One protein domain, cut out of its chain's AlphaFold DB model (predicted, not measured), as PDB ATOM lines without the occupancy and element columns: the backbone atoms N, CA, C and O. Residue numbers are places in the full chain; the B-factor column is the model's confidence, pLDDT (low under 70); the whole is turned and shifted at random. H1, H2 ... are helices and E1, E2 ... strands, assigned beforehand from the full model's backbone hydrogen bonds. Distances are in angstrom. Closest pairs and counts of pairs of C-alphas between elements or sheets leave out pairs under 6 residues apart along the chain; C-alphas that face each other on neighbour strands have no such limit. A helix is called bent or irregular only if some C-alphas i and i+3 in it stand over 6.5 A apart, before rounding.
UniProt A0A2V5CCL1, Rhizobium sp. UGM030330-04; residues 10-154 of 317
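AT A GLANCE: This is residues 10 to 154 of the 317 residues of a protein of Rhizobium sp. UGM030330-04 (UniProt A0A2V5CCL1). A twisted sheet of four parallel strands has two long helices, H1 and H4, over one face, while the small helices H2 and H3 form a corner near E3. The printed part has 145 residues, ordered E1 H1 E2 E3 H2 H3 E4 H4; the sheet's order is E2 E1 E3 E4. The class is mixed, with under half of the residues in named elements. The whole is compact, with a radius of gyration of the C-alphas of 14.7 A and spans of 46 by 36 by 31 A.

IN THESE COORDINATES: E3, residues 72 to 79, spans 21.8 A. Beside it are E1, residues 10 to 14, from C-alpha 10 at (34.227, -46.404, 25.873), and E4, residues 102 to 108, 19.1 A. E2 is residues 50 to 53. H1, residues 17 to 34, spans 22.5 A and is irregular: C-alphas 18 and 21 are 7.4 A apart. H2 is residues 81 to 84 and H3 residues 87 to 94. H4, residues 136 to 153, spans 24.8 A, ending at (23.164, -44.627, 22.600).

HOW THE PARTS SIT: Across the neighbour strands E1 and E3, N 12 and O 74 are within hydrogen-bond range at 2.8 A, as are N 53 and O 13 across E2 and E1 at 2.8 A, and N 75 and O 103 across E3 and E4 at 2.8 A. H1 and H4 are on the same face, two layers, helices on one face of a sheet, at heights over the sheet of 9.4 A and 9.1 A. They touch at a steep tilt of 58 degrees, closest at the C-alphas of Ile 26 and Tyr 137, 6.3 A. H3 only grazes the sheet. E1, H1, E2 and E3, H2 H3, E4 are strand-helix-strand units, parallel neighbour strands joined through helices, with right-handed crossovers. H2 and H3 touch only at the corner, the C-alphas of Ile 84 and Lys 90 4.9 A apart. Every O i to N i+4 pair is within range in H3 and H4, and 10 of 14 in H1; H2 is too short for one.

THE WHOLE: The C-alphas of Phe 42 and Lys 87 are farthest apart, 45.6 A. The printed part has no cut. The links H1 to E2, E2 to E3 and E4 to H4 are long. Residues 41 to 45 have pLDDT under 70.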
ATOM      1  N   ALA A  10      33.304 -46.127  24.775       95.56
ATOM      2  CA  ALA A  10      34.227 -46.404  25.873       95.56
ATOM      3  C   ALA A  10      33.889 -45.506  27.070       95.56
ATOM      4  O   ALA A  10      33.410 -44.382  26.897       95.56
ATOM      5  N   ILE A  11      34.117 -46.003  28.288       96.81
ATOM      6  CA  ILE A  11      33.774 -45.287  29.520       96.81
ATOM      7  C   ILE A  11      35.009 -45.188  30.414       96.81
ATOM      8  O   ILE A  11      35.669 -46.182  30.706       96.81
ATOM      9  N   ASN A  12      35.298 -43.980  30.879       97.25
ATOM     10  CA  ASN A  12      36.461 -43.645  31.681       97.25
ATOM     11  C   ASN A  12      36.002 -43.066  33.018       97.25
ATOM     12  O   ASN A  12      35.115 -42.217  33.049       97.25
ATOM     13  N   PHE A  13      36.622 -43.496  34.111       97.75
ATOM     14  CA  PHE A  13      36.329 -43.013  35.458       97.75
ATOM     15  C   PHE A  13      37.569 -42.379  36.067       97.75
ATOM     16  O   PHE A  13      38.601 -43.038  36.158       97.75
ATOM     17  N   ILE A  14      37.457 -41.131  36.512       97.94
ATOM     18  CA  ILE A  14      38.531 -40.380  37.163       97.94
ATOM     19  C   ILE A  14      38.114 -40.068  38.597       97.94
ATOM     20  O   ILE A  14      37.041 -39.502  38.802       97.94
ATOM     21  N   TRP A  15      38.947 -40.394  39.585       97.69
ATOM     22  CA  TRP A  15      38.708 -40.003  40.979       97.69
ATOM     23  C   TRP A  15      40.006 -39.812  41.762       97.69
ATOM     24  O   TRP A  15      41.030 -40.451  41.487       97.69
ATOM     25  N   HIS A  16      39.953 -38.957  42.782       97.88
ATOM     26  CA  HIS A  16      41.071 -38.764  43.695       97.88
ATOM     27  C   HIS A  16      41.163 -39.930  44.709       97.88
ATOM     28  O   HIS A  16      40.138 -40.351  45.242       97.88
ATOM     29  N   PRO A  17      42.365 -40.426  45.073       96.62
ATOM     30  CA  PRO A  17      42.525 -41.618  45.921       96.62
ATOM     31  C   PRO A  17      41.837 -41.545  47.290       96.62
ATOM     32  O   PRO A  17      41.337 -42.553  47.784       96.62
ATOM     33  N   TYR A  18      41.777 -40.363  47.905       96.44
ATOM     34  CA  TYR A  18      41.068 -40.156  49.179       96.44
ATOM     35  C   TYR A  18      39.545 -40.256  49.091       96.44
ATOM     36  O   TYR A  18      38.917 -40.429  50.126       96.44
ATOM     37  N   ASP A  19      38.976 -40.238  47.888       95.38
ATOM     38  CA  ASP A  19      37.540 -40.424  47.663       95.38
ATOM     39  C   ASP A  19      37.194 -41.899  47.371       95.38
ATOM     40  O   ASP A  19      36.068 -42.244  47.008       95.38
ATOM     41  N   SER A  20      38.168 -42.813  47.477       94.94
ATOM     42  CA  SER A  20      37.977 -44.215  47.081       94.94
ATOM     43  C   SER A  20      36.898 -44.922  47.899       94.94
ATOM     44  O   SER A  20      36.266 -45.840  47.383       94.94
ATOM     45  N   LYS A  21      36.655 -44.521  49.150       91.81
ATOM     46  CA  LYS A  21      35.627 -45.150  49.990       91.81
ATOM     47  C   LYS A  21      34.227 -44.930  49.410       91.81
ATOM     48  O   LYS A  21      33.412 -45.848  49.404       91.81
ATOM     49  N   GLU A  22      33.970 -43.731  48.905       89.88
ATOM     50  CA  GLU A  22      32.711 -43.321  48.295       89.88
ATOM     51  C   GLU A  22      32.575 -43.880  46.871       89.88
ATOM     52  O   GLU A  22      31.485 -44.270  46.457       89.88
ATOM     53  N   VAL A  23      33.687 -43.966  46.132       92.75
ATOM     54  CA  VAL A  23      33.696 -44.302  44.699       92.75
ATOM     55  C   VAL A  23      33.764 -45.810  44.420       92.75
ATOM     56  O   VAL A  23      33.100 -46.286  43.499       92.75
ATOM     57  N   THR A  24      34.520 -46.592  45.199       90.94
ATOM     58  CA  THR A  24      34.852 -47.996  44.854       90.94
ATOM     59  C   THR A  24      33.614 -48.872  44.681       90.94
ATOM     60  O   THR A  24      33.493 -49.551  43.666       90.94
ATOM     61  N   ASN A  25      32.643 -48.787  45.599       87.75
ATOM     62  CA  ASN A  25      31.415 -49.583  45.507       87.75
ATOM     63  C   ASN A  25      30.654 -49.301  44.202       87.75
ATOM     64  O   ASN A  25      30.183 -50.229  43.547       87.75
ATOM     65  N   ILE A  26      30.566 -48.025  43.802       90.81
ATOM     66  CA  ILE A  26      29.923 -47.607  42.548       90.81
ATOM     67  C   ILE A  26      30.657 -48.233  41.358       90.81
ATOM     68  O   ILE A  26      30.020 -48.818  40.481       90.81
ATOM     69  N   LEU A  27      31.991 -48.150  41.337       92.12
ATOM     70  CA  LEU A  27      32.802 -48.698  40.251       92.12
ATOM     71  C   LEU A  27      32.701 -50.223  40.152       92.12
ATOM     72  O   LEU A  27      32.625 -50.742  39.040       92.12
ATOM     73  N   ASP A  28      32.653 -50.938  41.274       88.62
ATOM     74  CA  ASP A  28      32.506 -52.397  41.289       88.62
ATOM     75  C   ASP A  28      31.173 -52.836  40.670       88.62
ATOM     76  O   ASP A  28      31.125 -53.783  39.880       88.62
ATOM     77  N   PHE A  29      30.093 -52.097  40.929       85.38
ATOM     78  CA  PHE A  29      28.801 -52.360  40.297       85.38
ATOM     79  C   PHE A  29      28.803 -52.093  38.801       85.38
ATOM     80  O   PHE A  29      28.313 -52.901  38.012       85.38
ATOM     81  N   ILE A  30      29.368 -50.950  38.406       89.00
ATOM     82  CA  ILE A  30      29.509 -50.584  37.000       89.00
ATOM     83  C   ILE A  30      30.327 -51.651  36.270       89.00
ATOM     84  O   ILE A  30      29.938 -52.071  35.184       89.00
ATOM     85  N   ARG A  31      31.410 -52.151  36.876       88.69
ATOM     86  CA  ARG A  31      32.196 -53.267  36.334       88.69
ATOM     87  C   ARG A  31      31.347 -54.520  36.169       88.69
ATOM     88  O   ARG A  31      31.347 -55.090  35.087       88.69
ATOM     89  N   MET A  32      30.594 -54.912  37.194       84.75
ATOM     90  CA  MET A  32      29.742 -56.104  37.147       84.75
ATOM     91  C   MET A  32      28.703 -56.055  36.013       84.75
ATOM     92  O   MET A  32      28.352 -57.092  35.458       84.75
ATOM     93  N   ILE A  33      28.202 -54.868  35.663       83.31
ATOM     94  CA  ILE A  33      27.154 -54.705  34.644       83.31
ATOM     95  C   ILE A  33      27.717 -54.461  33.245       83.31
ATOM     96  O   ILE A  33      27.273 -55.066  32.269       83.31
ATOM     97  N   PHE A  34      28.638 -53.507  33.127       85.56
ATOM     98  CA  PHE A  34      29.065 -52.974  31.838       85.56
ATOM     99  C   PHE A  34      30.313 -53.677  31.301       85.56
ATOM    100  O   PHE A  34      30.498 -53.724  30.082       85.56
ATOM    101  N   ALA A  35      31.139 -54.269  32.171       84.25
ATOM    102  CA  ALA A  35      32.260 -55.095  31.739       84.25
ATOM    103  C   ALA A  35      31.812 -56.530  31.424       84.25
ATOM    104  O   ALA A  35      30.667 -56.930  31.637       84.25
ATOM    105  N   ARG A  36      32.737 -57.319  30.880       77.50
ATOM    106  CA  ARG A  36      32.535 -58.752  30.669       77.50
ATOM    107  C   ARG A  36      32.710 -59.503  31.986       77.50
ATOM    108  O   ARG A  36      33.779 -59.444  32.589       77.50
ATOM    109  N   ASP A  37      31.701 -60.277  32.371       76.69
ATOM    110  CA  ASP A  37      31.829 -61.271  33.434       76.69
ATOM    111  C   ASP A  37      32.403 -62.567  32.837       76.69
ATOM    112  O   ASP A  37      31.767 -63.243  32.023       76.69
ATOM    113  N   LYS A  38      33.650 -62.884  33.199       72.94
ATOM    114  CA  LYS A  38      34.343 -64.093  32.734       72.94
ATOM    115  C   LYS A  38      33.789 -65.371  33.374       72.94
ATOM    116  O   LYS A  38      33.864 -66.426  32.753       72.94
ATOM    117  N   ASP A  39      33.245 -65.266  34.585       77.62
ATOM    118  CA  ASP A  39      32.774 -66.400  35.380       77.62
ATOM    119  C   ASP A  39      31.317 -66.739  35.025       77.62
ATOM    120  O   ASP A  39      30.859 -67.866  35.215       77.62
ATOM    121  N   LYS A  40      30.593 -65.782  34.429       75.81
ATOM    122  CA  LYS A  40      29.251 -65.974  33.870       75.81
ATOM    123  C   LYS A  40      29.207 -65.540  32.399       75.81
ATOM    124  O   LYS A  40      28.648 -64.488  32.091       75.81
ATOM    125  N   PRO A  41      29.717 -66.354  31.457       66.06
ATOM    126  CA  PRO A  41      29.813 -65.979  30.041       66.06
ATOM    127  C   PRO A  41      28.454 -65.767  29.356       66.06
ATOM    128  O   PRO A  41      28.379 -65.051  28.364       66.06
ATOM    129  N   PHE A  42      27.386 -66.368  29.888       67.31
ATOM    130  CA  PHE A  42      26.006 -66.146  29.440       67.31
ATOM    131  C   PHE A  42      25.293 -65.022  30.206       67.31
ATOM    132  O   PHE A  42      24.127 -64.733  29.938       67.31
ATOM    133  N   SER A  43      25.959 -64.401  31.186       65.56
ATOM    134  CA  SER A  43      25.424 -63.203  31.828       65.56
ATOM    135  C   SER A  43      25.469 -62.018  30.870       65.56
ATOM    136  O   SER A  43      26.237 -61.974  29.911       65.56
ATOM    137  N   ARG A  44      24.624 -61.030  31.144       62.75
ATOM    138  CA  ARG A  44      24.370 -59.884  30.268       62.75
ATOM    139  C   ARG A  44      25.450 -58.795  30.352       62.75
ATOM    140  O   ARG A  44      25.122 -57.630  30.155       62.75
ATOM    141  N   GLY A  45      26.697 -59.143  30.673       66.88
ATOM    142  CA  GLY A  45      27.801 -58.183  30.689       66.88
ATOM    143  C   GLY A  45      27.986 -57.554  29.306       66.88
ATOM    144  O   GLY A  45      28.068 -58.271  28.309       66.88
ATOM    145  N   LEU A  46      28.023 -56.219  29.226       76.69
ATOM    146  CA  LEU A  46      27.992 -55.509  27.935       76.69
ATOM    147  C   LEU A  46      29.318 -55.513  27.184       76.69
ATOM    148  O   LEU A  46      29.342 -55.193  25.998       76.69
ATOM    149  N   ASN A  47      30.408 -55.893  27.855       86.19
ATOM    150  CA  ASN A  47      31.762 -55.844  27.305       86.19
ATOM    151  C   ASN A  47      32.097 -54.457  26.715       86.19
ATOM    152  O   ASN A  47      32.743 -54.343  25.671       86.19
ATOM    153  N   ILE A  48      31.618 -53.400  27.374       91.94
ATOM    154  CA  ILE A  48      32.010 -52.024  27.072       91.94
ATOM    155  C   ILE A  48      33.411 -51.813  27.661       91.94
ATOM    156  O   ILE A  48      33.627 -52.160  28.826       91.94
ATOM    157  N   PRO A  49      34.375 -51.260  26.902       93.12
ATOM    158  CA  PRO A  49      35.680 -50.884  27.433       93.12
ATOM    159  C   PRO A  49      35.544 -49.895  28.598       93.12
ATOM    160  O   PRO A  49      35.021 -48.792  28.422       93.12
ATOM    161  N   LEU A  50      36.011 -50.301  29.782       94.69
ATOM    162  CA  LEU A  50      36.036 -49.473  30.988       94.69
ATOM    163  C   LEU A  50      37.481 -49.162  31.384       94.69
ATOM    164  O   LEU A  50      38.286 -50.082  31.544       94.69
ATOM    165  N   PHE A  51      37.780 -47.890  31.629       95.50
ATOM    166  CA  PHE A  51      39.093 -47.425  32.075       95.50
ATOM    167  C   PHE A  51      38.981 -46.662  33.390       95.50
ATOM    168  O   PHE A  51      38.010 -45.947  33.641       95.50
ATOM    169  N   PHE A  52      39.985 -46.826  34.245       95.44
ATOM    170  CA  PHE A  52      39.969 -46.335  35.618       95.44
ATOM    171  C   PHE A  52      41.245 -45.548  35.887       95.44
ATOM    172  O   PHE A  52      42.341 -46.101  35.845       95.44
ATOM    173  N   PHE A  53      41.083 -44.265  36.180       96.12
ATOM    174  CA  PHE A  53      42.145 -43.291  36.352       96.12
ATOM    175  C   PHE A  53      42.130 -42.784  37.792       96.12
ATOM    176  O   PHE A  53      41.279 -41.999  38.211       96.12
ATOM    177  N   SER A  54      43.110 -43.244  38.555       95.25
ATOM    178  CA  SER A  54      43.425 -42.728  39.881       95.25
ATOM    179  C   SER A  54      44.930 -42.849  40.108       95.25
ATOM    180  O   SER A  54      45.651 -43.366  39.255       95.25
ATOM    181  N   SER A  55      45.417 -42.365  41.243       93.38
ATOM    182  CA  SER A  55      46.848 -42.336  41.544       93.38
ATOM    183  C   SER A  55      47.193 -43.143  42.788       93.38
ATOM    184  O   SER A  55      46.406 -43.254  43.724       93.38
ATOM    185  N   LYS A  56      48.410 -43.686  42.839       90.00
ATOM    186  CA  LYS A  56      48.960 -44.240  44.087       90.00
ATOM    187  C   LYS A  56      49.421 -43.135  45.043       90.00
ATOM    188  O   LYS A  56      49.481 -43.359  46.247       90.00
ATOM    189  N   ASN A  57      49.732 -41.952  44.512       90.81
ATOM    190  CA  ASN A  57      50.159 -40.785  45.269       90.81
ATOM    191  C   ASN A  57      49.036 -39.740  45.265       90.81
ATOM    192  O   ASN A  57      48.716 -39.167  44.231       90.81
ATOM    193  N   SER A  58      48.451 -39.432  46.425       90.31
ATOM    194  CA  SER A  58      47.351 -38.456  46.524       90.31
ATOM    195  C   SER A  58      47.737 -37.032  46.101       90.31
ATOM    196  O   SER A  58      46.869 -36.189  45.898       90.31
ATOM    197  N   ARG A  59      49.030 -36.721  45.966       90.69
ATOM    198  CA  ARG A  59      49.497 -35.401  45.520       90.69
ATOM    199  C   ARG A  59      49.589 -35.271  44.004       90.69
ATOM    200  O   ARG A  59      49.552 -34.148  43.517       90.69
ATOM    201  N   GLU A  60      49.676 -36.387  43.292       93.56
ATOM    202  CA  GLU A  60      49.936 -36.421  41.854       93.56
ATOM    203  C   GLU A  60      48.747 -37.072  41.141       93.56
ATOM    204  O   GLU A  60      48.374 -38.191  41.503       93.56
ATOM    205  N   PRO A  61      48.119 -36.408  40.160       95.50
ATOM    206  CA  PRO A  61      47.121 -37.044  39.307       95.50
ATOM    207  C   PRO A  61      47.768 -38.113  38.400       95.50
ATOM    208  O   PRO A  61      48.996 -38.219  38.346       95.50
ATOM    209  N   PRO A  62      46.965 -38.926  37.689       95.06
ATOM    210  CA  PRO A  62      47.465 -39.753  36.593       95.06
ATOM    211  C   PRO A  62      48.299 -38.935  35.597       95.06
ATOM    212  O   PRO A  62      48.014 -37.761  35.366       95.06
ATOM    213  N   PHE A  63      49.326 -39.562  35.021       90.38
ATOM    214  CA  PHE A  63      50.224 -38.899  34.070       90.38
ATOM    215  C   PHE A  63      49.521 -38.575  32.744       90.38
ATOM    216  O   PHE A  63      49.689 -37.481  32.210       90.38
ATOM    217  N   ASP A  64      48.696 -39.505  32.258       92.88
ATOM    218  CA  ASP A  64      47.995 -39.395  30.981       92.88
ATOM    219  C   ASP A  64      46.502 -39.105  31.160       92.88
ATOM    220  O   ASP A  64      45.880 -39.482  32.159       92.88
ATOM    221  N   TYR A  65      45.921 -38.481  30.137       95.12
ATOM    222  CA  TYR A  65      44.477 -38.328  29.992       95.12
ATOM    223  C   TYR A  65      43.833 -39.566  29.348       95.12
ATOM    224  O   TYR A  65      44.514 -40.319  28.651       95.12
ATOM    225  N   PRO A  66      42.514 -39.776  29.527       94.75
ATOM    226  CA  PRO A  66      41.794 -40.820  28.805       94.75
ATOM    227  C   PRO A  66      41.940 -40.705  27.281       94.75
ATOM    228  O   PRO A  66      41.688 -39.644  26.711       94.75
ATOM    229  N   GLU A  67      42.311 -41.807  26.626       91.81
ATOM    230  CA  GLU A  67      42.452 -41.876  25.169       91.81
ATOM    231  C   GLU A  67      41.095 -41.979  24.449       91.81
ATOM    232  O   GLU A  67      40.156 -42.627  24.921       91.81
ATOM    233  N   GLU A  68      41.006 -41.400  23.248       93.31
ATOM    234  CA  GLU A  68      39.813 -41.447  22.391       93.31
ATOM    235  C   GLU A  68      39.765 -42.724  21.540       93.31
ATOM    236  O   GLU A  68      39.949 -42.704  20.322       93.31
ATOM    237  N   ILE A  69      39.543 -43.868  22.187       92.00
ATOM    238  CA  ILE A  69      39.578 -45.175  21.513       92.00
ATOM    239  C   ILE A  69      38.247 -45.589  20.867       92.00
ATOM    240  O   ILE A  69      38.216 -46.553  20.100       92.00
ATOM    241  N   ALA A  70      37.143 -44.923  21.218       93.50
ATOM    242  CA  ALA A  70      35.791 -45.221  20.745       93.50
ATOM    243  C   ALA A  70      35.185 -44.059  19.947       93.50
ATOM    244  O   ALA A  70      35.666 -42.931  20.006       93.50
ATOM    245  N   LYS A  71      34.076 -44.329  19.240       92.88
ATOM    246  CA  LYS A  71      33.285 -43.278  18.568       92.88
ATOM    247  C   LYS A  71      32.752 -42.251  19.573       92.88
ATOM    248  O   LYS A  71      32.818 -41.059  19.304       92.88
ATOM    249  N   ASN A  72      32.264 -42.729  20.718       94.19
ATOM    250  CA  ASN A  72      31.885 -41.910  21.865       94.19
ATOM    251  C   ASN A  72      32.692 -42.354  23.092       94.19
ATOM    252  O   ASN A  72      32.748 -43.540  23.414       94.19
ATOM    253  N   ASN A  73      33.298 -41.409  23.799       95.75
ATOM    254  CA  ASN A  73      34.111 -41.636  24.988       95.75
ATOM    255  C   ASN A  73      33.491 -40.838  26.128       95.75
ATOM    256  O   ASN A  73      33.516 -39.609  26.125       95.75
ATOM    257  N   ILE A  74      32.910 -41.525  27.104       96.69
ATOM    258  CA  ILE A  74      32.321 -40.868  28.272       96.69
ATOM    259  C   ILE A  74      33.383 -40.817  29.362       96.69
ATOM    260  O   ILE A  74      33.983 -41.838  29.690       96.69
ATOM    261  N   VAL A  75      33.626 -39.636  29.921       97.69
ATOM    262  CA  VAL A  75      34.577 -39.420  31.011       97.69
ATOM    263  C   VAL A  75      33.801 -38.954  32.234       97.69
ATOM    264  O   VAL A  75      33.416 -37.790  32.354       97.69
ATOM    265  N   PHE A  76      33.562 -39.885  33.148       98.06
ATOM    266  CA  PHE A  76      32.987 -39.613  34.452       98.06
ATOM    267  C   PHE A  76      34.075 -39.117  35.398       98.06
ATOM    268  O   PHE A  76      35.043 -39.828  35.677       98.06
ATOM    269  N   VAL A  77      33.912 -37.896  35.901       97.94
ATOM    270  CA  VAL A  77      34.891 -37.255  36.784       97.94
ATOM    271  C   VAL A  77      34.275 -37.087  38.159       97.94
ATOM    272  O   VAL A  77      33.415 -36.231  38.349       97.94
ATOM    273  N   PHE A  78      34.714 -37.888  39.124       97.75
ATOM    274  CA  PHE A  78      34.323 -37.709  40.514       97.75
ATOM    275  C   PHE A  78      35.046 -36.496  41.097       97.75
ATOM    276  O   PHE A  78      36.274 -36.489  41.185       97.75
ATOM    277  N   THR A  79      34.288 -35.469  41.475       97.69
ATOM    278  CA  THR A  79      34.789 -34.209  42.021       97.69
ATOM    279  C   THR A  79      34.439 -34.063  43.500       97.69
ATOM    280  O   THR A  79      33.372 -34.448  43.972       97.69
ATOM    281  N   SER A  80      35.368 -33.492  44.251       97.00
ATOM    282  CA  SER A  80      35.327 -33.344  45.709       97.00
ATOM    283  C   SER A  80      36.269 -32.228  46.168       97.00
ATOM    284  O   SER A  80      37.063 -31.698  45.376       97.00
ATOM    285  N   VAL A  81      36.281 -31.951  47.472       96.94
ATOM    286  CA  VAL A  81      37.295 -31.113  48.127       96.94
ATOM    287  C   VAL A  81      38.728 -31.555  47.801       96.94
ATOM    288  O   VAL A  81      39.613 -30.711  47.668       96.94
ATOM    289  N   ASN A  82      38.969 -32.857  47.611       96.88
ATOM    290  CA  ASN A  82      40.301 -33.386  47.326       96.88
ATOM    291  C   ASN A  82      40.762 -33.064  45.903       96.88
ATOM    292  O   ASN A  82      41.930 -32.740  45.691       96.88
ATOM    293  N   THR A  83      39.842 -33.110  44.941       96.75
ATOM    294  CA  THR A  83      40.142 -32.779  43.541       96.75
ATOM    295  C   THR A  83      40.334 -31.285  43.297       96.75
ATOM    296  O   THR A  83      41.175 -30.911  42.489       96.75
ATOM    297  N   ILE A  84      39.578 -30.423  43.987       96.38
ATOM    298  CA  ILE A  84      39.645 -28.966  43.792       96.38
ATOM    299  C   ILE A  84      40.682 -28.301  44.707       96.38
ATOM    300  O   ILE A  84      41.303 -27.307  44.334       96.38
ATOM    301  N   GLY A  85      40.892 -28.848  45.909       94.19
ATOM    302  CA  GLY A  85      41.784 -28.287  46.924       94.19
ATOM    303  C   GLY A  85      43.269 -28.552  46.676       94.19
ATOM    304  O   GLY A  85      44.116 -27.972  47.354       94.19
ATOM    305  N   ARG A  86      43.609 -29.414  45.712       95.19
ATOM    306  CA  ARG A  86      44.991 -29.754  45.349       95.19
ATOM    307  C   ARG A  86      45.298 -29.226  43.958       95.19
ATOM    308  O   ARG A  86      44.661 -29.637  42.996       95.19
ATOM    309  N   LYS A  87      46.304 -28.353  43.854       96.12
ATOM    310  CA  LYS A  87      46.653 -27.648  42.610       96.12
ATOM    311  C   LYS A  87      46.854 -28.594  41.420       96.12
ATOM    312  O   LYS A  87      46.250 -28.367  40.381       96.12
ATOM    313  N   GLU A  88      47.634 -29.661  41.588       97.00
ATOM    314  CA  GLU A  88      47.916 -30.609  40.497       97.00
ATOM    315  C   GLU A  88      46.659 -31.355  40.029       97.00
ATOM    316  O   GLU A  88      46.396 -31.441  38.833       97.00
ATOM    317  N   TRP A  89      45.821 -31.819  40.961       97.69
ATOM    318  CA  TRP A  89      44.550 -32.475  40.633       97.69
ATOM    319  C   TRP A  89      43.545 -31.533  39.980       97.69
ATOM    320  O   TRP A  89      42.881 -31.923  39.020       97.69
ATOM    321  N   LYS A  90      43.457 -30.297  40.477       97.44
ATOM    322  CA  LYS A  90      42.615 -29.257  39.894       97.44
ATOM    323  C   LYS A  90      43.040 -28.985  38.455       97.44
ATOM    324  O   LYS A  90      42.211 -29.071  37.558       97.44
ATOM    325  N   ASN A  91      44.330 -28.742  38.227       97.19
ATOM    326  CA  ASN A  91      44.877 -28.502  36.892       97.19
ATOM    327  C   ASN A  91      44.624 -29.688  35.950       97.19
ATOM    328  O   ASN A  91      44.226 -29.481  34.808       97.19
ATOM    329  N   TYR A  92      44.809 -30.921  36.431       97.88
ATOM    330  CA  TYR A  92      44.547 -32.124  35.644       97.88
ATOM    331  C   TYR A  92      43.076 -32.218  35.219       97.88
ATOM    332  O   TYR A  92      42.801 -32.322  34.026       97.88
ATOM    333  N   ILE A  93      42.128 -32.112  36.157       97.38
ATOM    334  CA  ILE A  93      40.687 -32.207  35.864       97.38
ATOM    335  C   ILE A  93      40.212 -31.056  34.972       97.38
ATOM    336  O   ILE A  93      39.495 -31.279  33.997       97.38
ATOM    337  N   GLU A  94      40.616 -29.825  35.277       97.31
ATOM    338  CA  GLU A  94      40.225 -28.646  34.501       97.31
ATOM    339  C   GLU A  94      40.871 -28.625  33.105       97.31
ATOM    340  O   GLU A  94      40.331 -27.985  32.203       97.31
ATOM    341  N   GLY A  95      41.978 -29.352  32.916       96.50
ATOM    342  CA  GLY A  95      42.703 -29.514  31.654       96.50
ATOM    343  C   GLY A  95      42.288 -30.720  30.805       96.50
ATOM    344  O   GLY A  95      42.927 -30.967  29.784       96.50
ATOM    345  N   LEU A  96      41.245 -31.471  31.191       96.88
ATOM    346  CA  LEU A  96      40.773 -32.622  30.410       96.88
ATOM    347  C   LEU A  96      40.482 -32.226  28.949       96.88
ATOM    348  O   LEU A  96      39.838 -31.191  28.719       96.88
ATOM    349  N   PRO A  97      40.919 -33.033  27.963       93.00
ATOM    350  CA  PRO A  97      40.756 -32.704  26.554       93.00
ATOM    351  C   PRO A  97      39.276 -32.694  26.162       93.00
ATOM    352  O   PRO A  97      38.487 -33.531  26.601       93.00
ATOM    353  N   LYS A  98      38.902 -31.736  25.310       88.75
ATOM    354  CA  LYS A  98      37.577 -31.663  24.689       88.75
ATOM    355  C   LYS A  98      37.682 -32.030  23.218       88.75
ATOM    356  O   LYS A  98      38.495 -31.462  22.493       88.75
ATOM    357  N   SER A  99      36.789 -32.899  22.774       90.62
ATOM    358  CA  SER A  99      36.573 -33.211  21.366       90.62
ATOM    359  C   SER A  99      35.087 -33.493  21.134       90.62
ATOM    360  O   SER A  99      34.300 -33.560  22.080       90.62
ATOM    361  N   SER A 100      34.677 -33.661  19.877       88.25
ATOM    362  CA  SER A 100      33.298 -34.048  19.548       88.25
ATOM    363  C   SER A 100      32.937 -35.462  20.012       88.25
ATOM    364  O   SER A 100      31.759 -35.761  20.166       88.25
ATOM    365  N   SER A 101      33.940 -36.321  20.208       90.81
ATOM    366  CA  SER A 101      33.820 -37.723  20.623       90.81
ATOM    367  C   SER A 101      34.024 -37.920  22.124       90.81
ATOM    368  O   SER A 101      33.966 -39.058  22.587       90.81
ATOM    369  N   VAL A 102      34.265 -36.854  22.895       94.31
ATOM    370  CA  VAL A 102      34.496 -36.909  24.345       94.31
ATOM    371  C   VAL A 102      33.378 -36.183  25.089       94.31
ATOM    372  O   VAL A 102      33.174 -34.978  24.939       94.31
ATOM    373  N   HIS A 103      32.676 -36.917  25.951       94.62
ATOM    374  CA  HIS A 103      31.589 -36.414  26.786       94.62
ATOM    375  C   HIS A 103      31.995 -36.464  28.255       94.62
ATOM    376  O   HIS A 103      32.106 -37.538  28.843       94.62
ATOM    377  N   ILE A 104      32.214 -35.299  28.859       96.31
ATOM    378  CA  ILE A 104      32.652 -35.190  30.253       96.31
ATOM    379  C   ILE A 104      31.435 -34.981  31.146       96.31
ATOM    380  O   ILE A 104      30.672 -34.036  30.952       96.31
ATOM    381  N   VAL A 105      31.274 -35.857  32.136       96.81
ATOM    382  CA  VAL A 105      30.163 -35.824  33.090       96.81
ATOM    383  C   VAL A 105      30.731 -35.706  34.507       96.81
ATOM    384  O   VAL A 105      31.261 -36.689  35.037       96.81
ATOM    385  N   PRO A 106      30.658 -34.518  35.135       97.50
ATOM    386  CA  PRO A 106      31.128 -34.346  36.499       97.50
ATOM    387  C   PRO A 106      30.148 -34.960  37.509       97.50
ATOM    388  O   PRO A 106      28.927 -34.813  37.404       97.50
ATOM    389  N   ILE A 107      30.700 -35.639  38.509       97.31
ATOM    390  CA  ILE A 107      29.980 -36.296  39.598       97.31
ATOM    391  C   ILE A 107      30.513 -35.732  40.907       97.31
ATOM    392  O   ILE A 107      31.582 -36.111  41.376       97.31
ATOM    393  N   ALA A 108      29.767 -34.828  41.514       96.81
ATOM    394  CA  ALA A 108      30.178 -34.204  42.752       96.81
ATOM    395  C   ALA A 108      29.825 -35.091  43.952       96.81
ATOM    396  O   ALA A 108      28.654 -35.365  44.221       96.81
ATOM    397  N   ILE A 109      30.861 -35.526  44.669       95.12
ATOM    398  CA  ILE A 109      30.773 -36.284  45.924       95.12
ATOM    399  C   ILE A 109      30.353 -35.358  47.070       95.12
ATOM    400  O   ILE A 109      29.568 -35.738  47.936       95.12
ATOM    401  N   ASP A 110      30.858 -34.125  47.053       94.31
ATOM    402  CA  ASP A 110      30.564 -33.092  48.038       94.31
ATOM    403  C   ASP A 110      30.275 -31.742  47.365       94.31
ATOM    404  O   ASP A 110      30.492 -31.543  46.168       94.31
ATOM    405  N   SER A 111      29.813 -30.777  48.162       94.50
ATOM    406  CA  SER A 111      29.462 -29.444  47.668       94.50
ATOM    407  C   SER A 111      30.654 -28.618  47.181       94.50
ATOM    408  O   SER A 111      30.451 -27.621  46.491       94.50
ATOM    409  N   LYS A 112      31.899 -28.987  47.513       95.12
ATOM    410  CA  LYS A 112      33.107 -28.320  47.001       95.12
ATOM    411  C   LYS A 112      33.429 -28.781  45.581       95.12
ATOM    412  O   LYS A 112      33.943 -27.983  44.801       95.12
ATOM    413  N   GLY A 113      33.062 -30.013  45.226       93.69
ATOM    414  CA  GLY A 113      33.209 -30.573  43.881       93.69
ATOM    415  C   GLY A 113      32.442 -29.831  42.777       93.69
ATOM    416  O   GLY A 113      32.718 -30.058  41.601       93.69
ATOM    417  N   TYR A 114      31.522 -28.922  43.124       94.00
ATOM    418  CA  TYR A 114      30.714 -28.153  42.165       94.00
ATOM    419  C   TYR A 114      31.492 -27.065  41.416       94.00
ATOM    420  O   TYR A 114      31.032 -26.588  40.383       94.00
ATOM    421  N   TYR A 115      32.632 -26.627  41.952       94.12
ATOM    422  CA  TYR A 115      33.259 -25.359  41.560       94.12
ATOM    423  C   TYR A 115      34.512 -25.521  40.689       94.12
ATOM    424  O   TYR A 115      35.351 -24.619  40.651       94.12
ATOM    425  N   HIS A 116      34.665 -26.659  40.008       96.44
ATOM    426  CA  HIS A 116      35.738 -26.825  39.023       96.44
ATOM    427  C   HIS A 116      35.528 -25.898  37.819       96.44
ATOM    428  O   HIS A 116      34.418 -25.738  37.309       96.44
ATOM    429  N   GLY A 117      36.615 -25.275  37.374       95.31
ATOM    430  CA  GLY A 117      36.695 -24.440  36.184       95.31
ATOM    431  C   GLY A 117      37.115 -25.218  34.934       95.31
ATOM    432  O   GLY A 117      36.797 -26.396  34.765       95.31
ATOM    433  N   GLY A 118      37.807 -24.523  34.025       94.94
ATOM    434  CA  GLY A 118      38.343 -25.086  32.783       94.94
ATOM    435  C   GLY A 118      37.309 -25.885  31.994       94.94
ATOM    436  O   GLY A 118      36.221 -25.396  31.682       94.94
ATOM    437  N   THR A 119      37.638 -27.137  31.690       94.81
ATOM    438  CA  THR A 119      36.785 -28.029  30.908       94.81
ATOM    439  C   THR A 119      35.435 -28.339  31.568       94.81
ATOM    440  O   THR A 119      34.452 -28.517  30.842       94.81
ATOM    441  N   LEU A 120      35.353 -28.314  32.901       95.75
ATOM    442  CA  LEU A 120      34.123 -28.559  33.665       95.75
ATOM    443  C   LEU A 120      33.265 -27.294  33.853       95.75
ATOM    444  O   LEU A 120      32.125 -27.392  34.308       95.75
ATOM    445  N   SER A 121      33.778 -26.115  33.488       94.88
ATOM    446  CA  SER A 121      33.074 -24.847  33.690       94.88
ATOM    447  C   SER A 121      31.714 -24.828  32.980       94.88
ATOM    448  O   SER A 121      31.616 -25.103  31.783       94.88
ATOM    449  N   GLY A 122      30.658 -24.501  33.732       91.31
ATOM    450  CA  GLY A 122      29.282 -24.423  33.228       91.31
ATOM    451  C   GLY A 122      28.567 -25.771  33.074       91.31
ATOM    452  O   GLY A 122      27.396 -25.782  32.692       91.31
ATOM    453  N   LEU A 123      29.219 -26.899  33.381       92.75
ATOM    454  CA  LEU A 123      28.576 -28.212  33.367       92.75
ATOM    455  C   LEU A 123      27.793 -28.453  34.661       92.75
ATOM    456  O   LEU A 123      28.274 -28.187  35.763       92.75
ATOM    457  N   ASN A 124      26.585 -29.006  34.536       92.12
ATOM    458  CA  ASN A 124      25.844 -29.468  35.704       92.12
ATOM    459  C   ASN A 124      26.411 -30.809  36.189       92.12
ATOM    460  O   ASN A 124      26.695 -31.694  35.383       92.12
ATOM    461  N   CYS A 125      26.543 -30.960  37.505       94.38
ATOM    462  CA  CYS A 125      27.042 -32.187  38.117       94.38
ATOM    463  C   CYS A 125      25.900 -33.149  38.449       94.38
ATOM    464  O   CYS A 125      24.821 -32.718  38.861       94.38
ATOM    465  N   ILE A 126      26.181 -34.451  38.385       94.88
ATOM    466  CA  ILE A 126      25.457 -35.428  39.205       94.88
ATOM    467  C   ILE A 126      25.879 -35.172  40.656       94.88
ATOM    468  O   ILE A 126      27.072 -35.173  40.951       94.88
ATOM    469  N   ARG A 127      24.928 -34.909  41.552       94.25
ATOM    470  CA  ARG A 127      25.201 -34.491  42.937       94.25
ATOM    471  C   ARG A 127      24.871 -35.625  43.893       94.25
ATOM    472  O   ARG A 127      23.710 -35.865  44.203       94.25
ATOM    473  N   ILE A 128      25.895 -36.348  44.338       91.56
ATOM    474  CA  ILE A 128      25.729 -37.542  45.180       91.56
ATOM    475  C   ILE A 128      25.127 -37.179  46.544       91.56
ATOM    476  O   ILE A 128      24.312 -37.921  47.088       91.56
ATOM    477  N   ASN A 129      25.501 -36.023  47.081       86.56
ATOM    478  CA  ASN A 129      25.016 -35.492  48.352       86.56
ATOM    479  C   ASN A 129      23.543 -35.049  48.336       86.56
ATOM    480  O   ASN A 129      22.989 -34.844  49.414       86.56
ATOM    481  N   ASP A 130      22.913 -34.923  47.163       88.69
ATOM    482  CA  ASP A 130      21.474 -34.643  47.056       88.69
ATOM    483  C   ASP A 130      20.630 -35.931  47.200       88.69
ATOM    484  O   ASP A 130      19.414 -35.865  47.387       88.69
ATOM    485  N   PHE A 131      21.248 -37.118  47.131       88.94
ATOM    486  CA  PHE A 131      20.547 -38.398  47.241       88.94
ATOM    487  C   PHE A 131      20.276 -38.813  48.691       88.94
ATOM    488  O   PHE A 131      21.045 -38.523  49.608       88.94
ATOM    489  N   SER A 132      19.214 -39.602  48.891       82.94
ATOM    490  CA  SER A 132      18.932 -40.223  50.187       82.94
ATOM    491  C   SER A 132      20.086 -41.146  50.604       82.94
ATOM    492  O   SER A 132      20.543 -41.975  49.816       82.94
ATOM    493  N   VAL A 133      20.545 -41.036  51.857       83.12
ATOM    494  CA  VAL A 133      21.700 -41.801  52.388       83.12
ATOM    495  C   VAL A 133      21.520 -43.317  52.219       83.12
ATOM    496  O   VAL A 133      22.476 -44.056  52.006       83.12
ATOM    497  N   GLN A 134      20.275 -43.791  52.292       86.75
ATOM    498  CA  GLN A 134      19.928 -45.211  52.199       86.75
ATOM    499  C   GLN A 134      20.109 -45.774  50.783       86.75
ATOM    500  O   GLN A 134      20.421 -46.955  50.633       86.75
ATOM    501  N   ASN A 135      19.929 -44.943  49.750       87.94
ATOM    502  CA  ASN A 135      19.931 -45.366  48.349       87.94
ATOM    503  C   ASN A 135      20.962 -44.623  47.488       87.94
ATOM    504  O   ASN A 135      20.938 -44.768  46.266       87.94
ATOM    505  N   THR A 136      21.889 -43.866  48.088       87.81
ATOM    506  CA  THR A 136      22.900 -43.050  47.389       87.81
ATOM    507  C   THR A 136      23.596 -43.813  46.266       87.81
ATOM    508  O   THR A 136      23.714 -43.322  45.146       87.81
ATOM    509  N   TYR A 137      24.007 -45.048  46.542       87.44
ATOM    510  CA  TYR A 137      24.673 -45.904  45.569       87.44
ATOM    511  C   TYR A 137      23.782 -46.243  44.361       87.44
ATOM    512  O   TYR A 137      24.207 -46.054  43.223       87.44
ATOM    513  N   LEU A 138      22.538 -46.688  44.582       89.06
ATOM    514  CA  LEU A 138      21.616 -47.022  43.490       89.06
ATOM    515  C   LEU A 138      21.204 -45.778  42.696       89.06
ATOM    516  O   LEU A 138      21.151 -45.834  41.472       89.06
ATOM    517  N   ASN A 139      20.972 -44.652  43.374       92.44
ATOM    518  CA  ASN A 139      20.706 -43.364  42.733       92.44
ATOM    519  C   ASN A 139      21.872 -42.933  41.830       92.44
ATOM    520  O   ASN A 139      21.665 -42.525  40.683       92.44
ATOM    521  N   THR A 140      23.108 -43.093  42.312       92.25
ATOM    522  CA  THR A 140      24.304 -42.779  41.525       92.25
ATOM    523  C   THR A 140      24.400 -43.685  40.305       92.25
ATOM    524  O   THR A 140      24.555 -43.199  39.193       92.25
ATOM    525  N   VAL A 141      24.219 -44.993  40.480       90.69
ATOM    526  CA  VAL A 141      24.215 -45.972  39.384       90.69
ATOM    527  C   VAL A 141      23.155 -45.654  38.329       90.69
ATOM    528  O   VAL A 141      23.466 -45.687  37.141       90.69
ATOM    529  N   VAL A 142      21.920 -45.345  38.736       93.62
ATOM    530  CA  VAL A 142      20.837 -44.964  37.814       93.62
ATOM    531  C   VAL A 142      21.224 -43.710  37.031       93.62
ATOM    532  O   VAL A 142      21.066 -43.684  35.812       93.62
ATOM    533  N   SER A 143      21.805 -42.715  37.706       94.44
ATOM    534  CA  SER A 143      22.269 -41.476  37.073       94.44
ATOM    535  C   SER A 143      23.393 -41.738  36.062       94.44
ATOM    536  O   SER A 143      23.329 -41.260  34.933       94.44
ATOM    537  N   LEU A 144      24.390 -42.557  36.414       94.69
ATOM    538  CA  LEU A 144      25.475 -42.931  35.501       94.69
ATOM    539  C   LEU A 144      24.958 -43.716  34.298       94.69
ATOM    540  O   LEU A 144      25.309 -43.399  33.166       94.69
ATOM    541  N   ALA A 145      24.104 -44.716  34.524       94.00
ATOM    542  CA  ALA A 145      23.509 -45.506  33.453       94.00
ATOM    543  C   ALA A 145      22.691 -44.625  32.495       94.00
ATOM    544  O   ALA A 145      22.727 -44.836  31.281       94.00
ATOM    545  N   HIS A 146      21.981 -43.621  33.021       94.44
ATOM    546  CA  HIS A 146      21.211 -42.675  32.214       94.44
ATOM    547  C   HIS A 146      22.112 -41.811  31.329       94.44
ATOM    548  O   HIS A 146      21.830 -41.677  30.138       94.44
ATOM    549  N   GLU A 147      23.224 -41.299  31.855       94.44
ATOM    550  CA  GLU A 147      24.182 -40.534  31.048       94.44
ATOM    551  C   GLU A 147      24.961 -41.429  30.060       94.44
ATOM    552  O   GLU A 147      25.232 -41.008  28.934       94.44
ATOM    553  N   ILE A 148      25.225 -42.699  30.406       94.88
ATOM    554  CA  ILE A 148      25.754 -43.706  29.463       94.88
ATOM    555  C   ILE A 148      24.799 -43.895  28.284       94.88
ATOM    556  O   ILE A 148      25.227 -43.903  27.130       94.88
ATOM    557  N   PHE A 149      23.497 -44.019  28.549       94.06
ATOM    558  CA  PHE A 149      22.493 -44.065  27.491       94.06
ATOM    559  C   PHE A 149      22.497 -42.775  26.661       94.06
ATOM    560  O   PHE A 149      22.532 -42.838  25.430       94.06
ATOM    561  N   ARG A 150      22.493 -41.610  27.318       92.12
ATOM    562  CA  ARG A 150      22.417 -40.307  26.651       92.12
ATOM    563  C   ARG A 150      23.551 -40.107  25.651       92.12
ATOM    564  O   ARG A 150      23.283 -39.779  24.502       92.12
ATOM    565  N   PHE A 151      24.791 -40.305  26.087       92.56
ATOM    566  CA  PHE A 151      25.971 -40.006  25.276       92.56
ATOM    567  C   PHE A 151      26.469 -41.202  24.457       92.56
ATOM    568  O   PHE A 151      27.165 -41.024  23.465       92.56
ATOM    569  N   GLY A 152      26.118 -42.428  24.848       91.44
ATOM    570  CA  GLY A 152      26.539 -43.637  24.144       91.44
ATOM    571  C   GLY A 152      25.526 -44.168  23.130       91.44
ATOM    572  O   GLY A 152      25.912 -44.766  22.128       91.44
ATOM    573  N   CYS A 153      24.227 -43.978  23.377       87.94
ATOM    574  CA  CYS A 153      23.164 -44.627  22.600       87.94
ATOM    575  C   CYS A 153      22.321 -43.652  21.770       87.94
ATOM    576  O   CYS A 153      21.769 -44.059  20.749       87.94
ATOM    577  N   LYS A 154      22.205 -42.384  22.180       83.31
ATOM    578  CA  LYS A 154      21.467 -41.353  21.438       83.31
ATOM    579  C   LYS A 154      22.426 -40.403  20.727       83.31
ATOM    580  O   LYS A 154      23.471 -40.035  21.251       83.31
TER     581      LYS A 154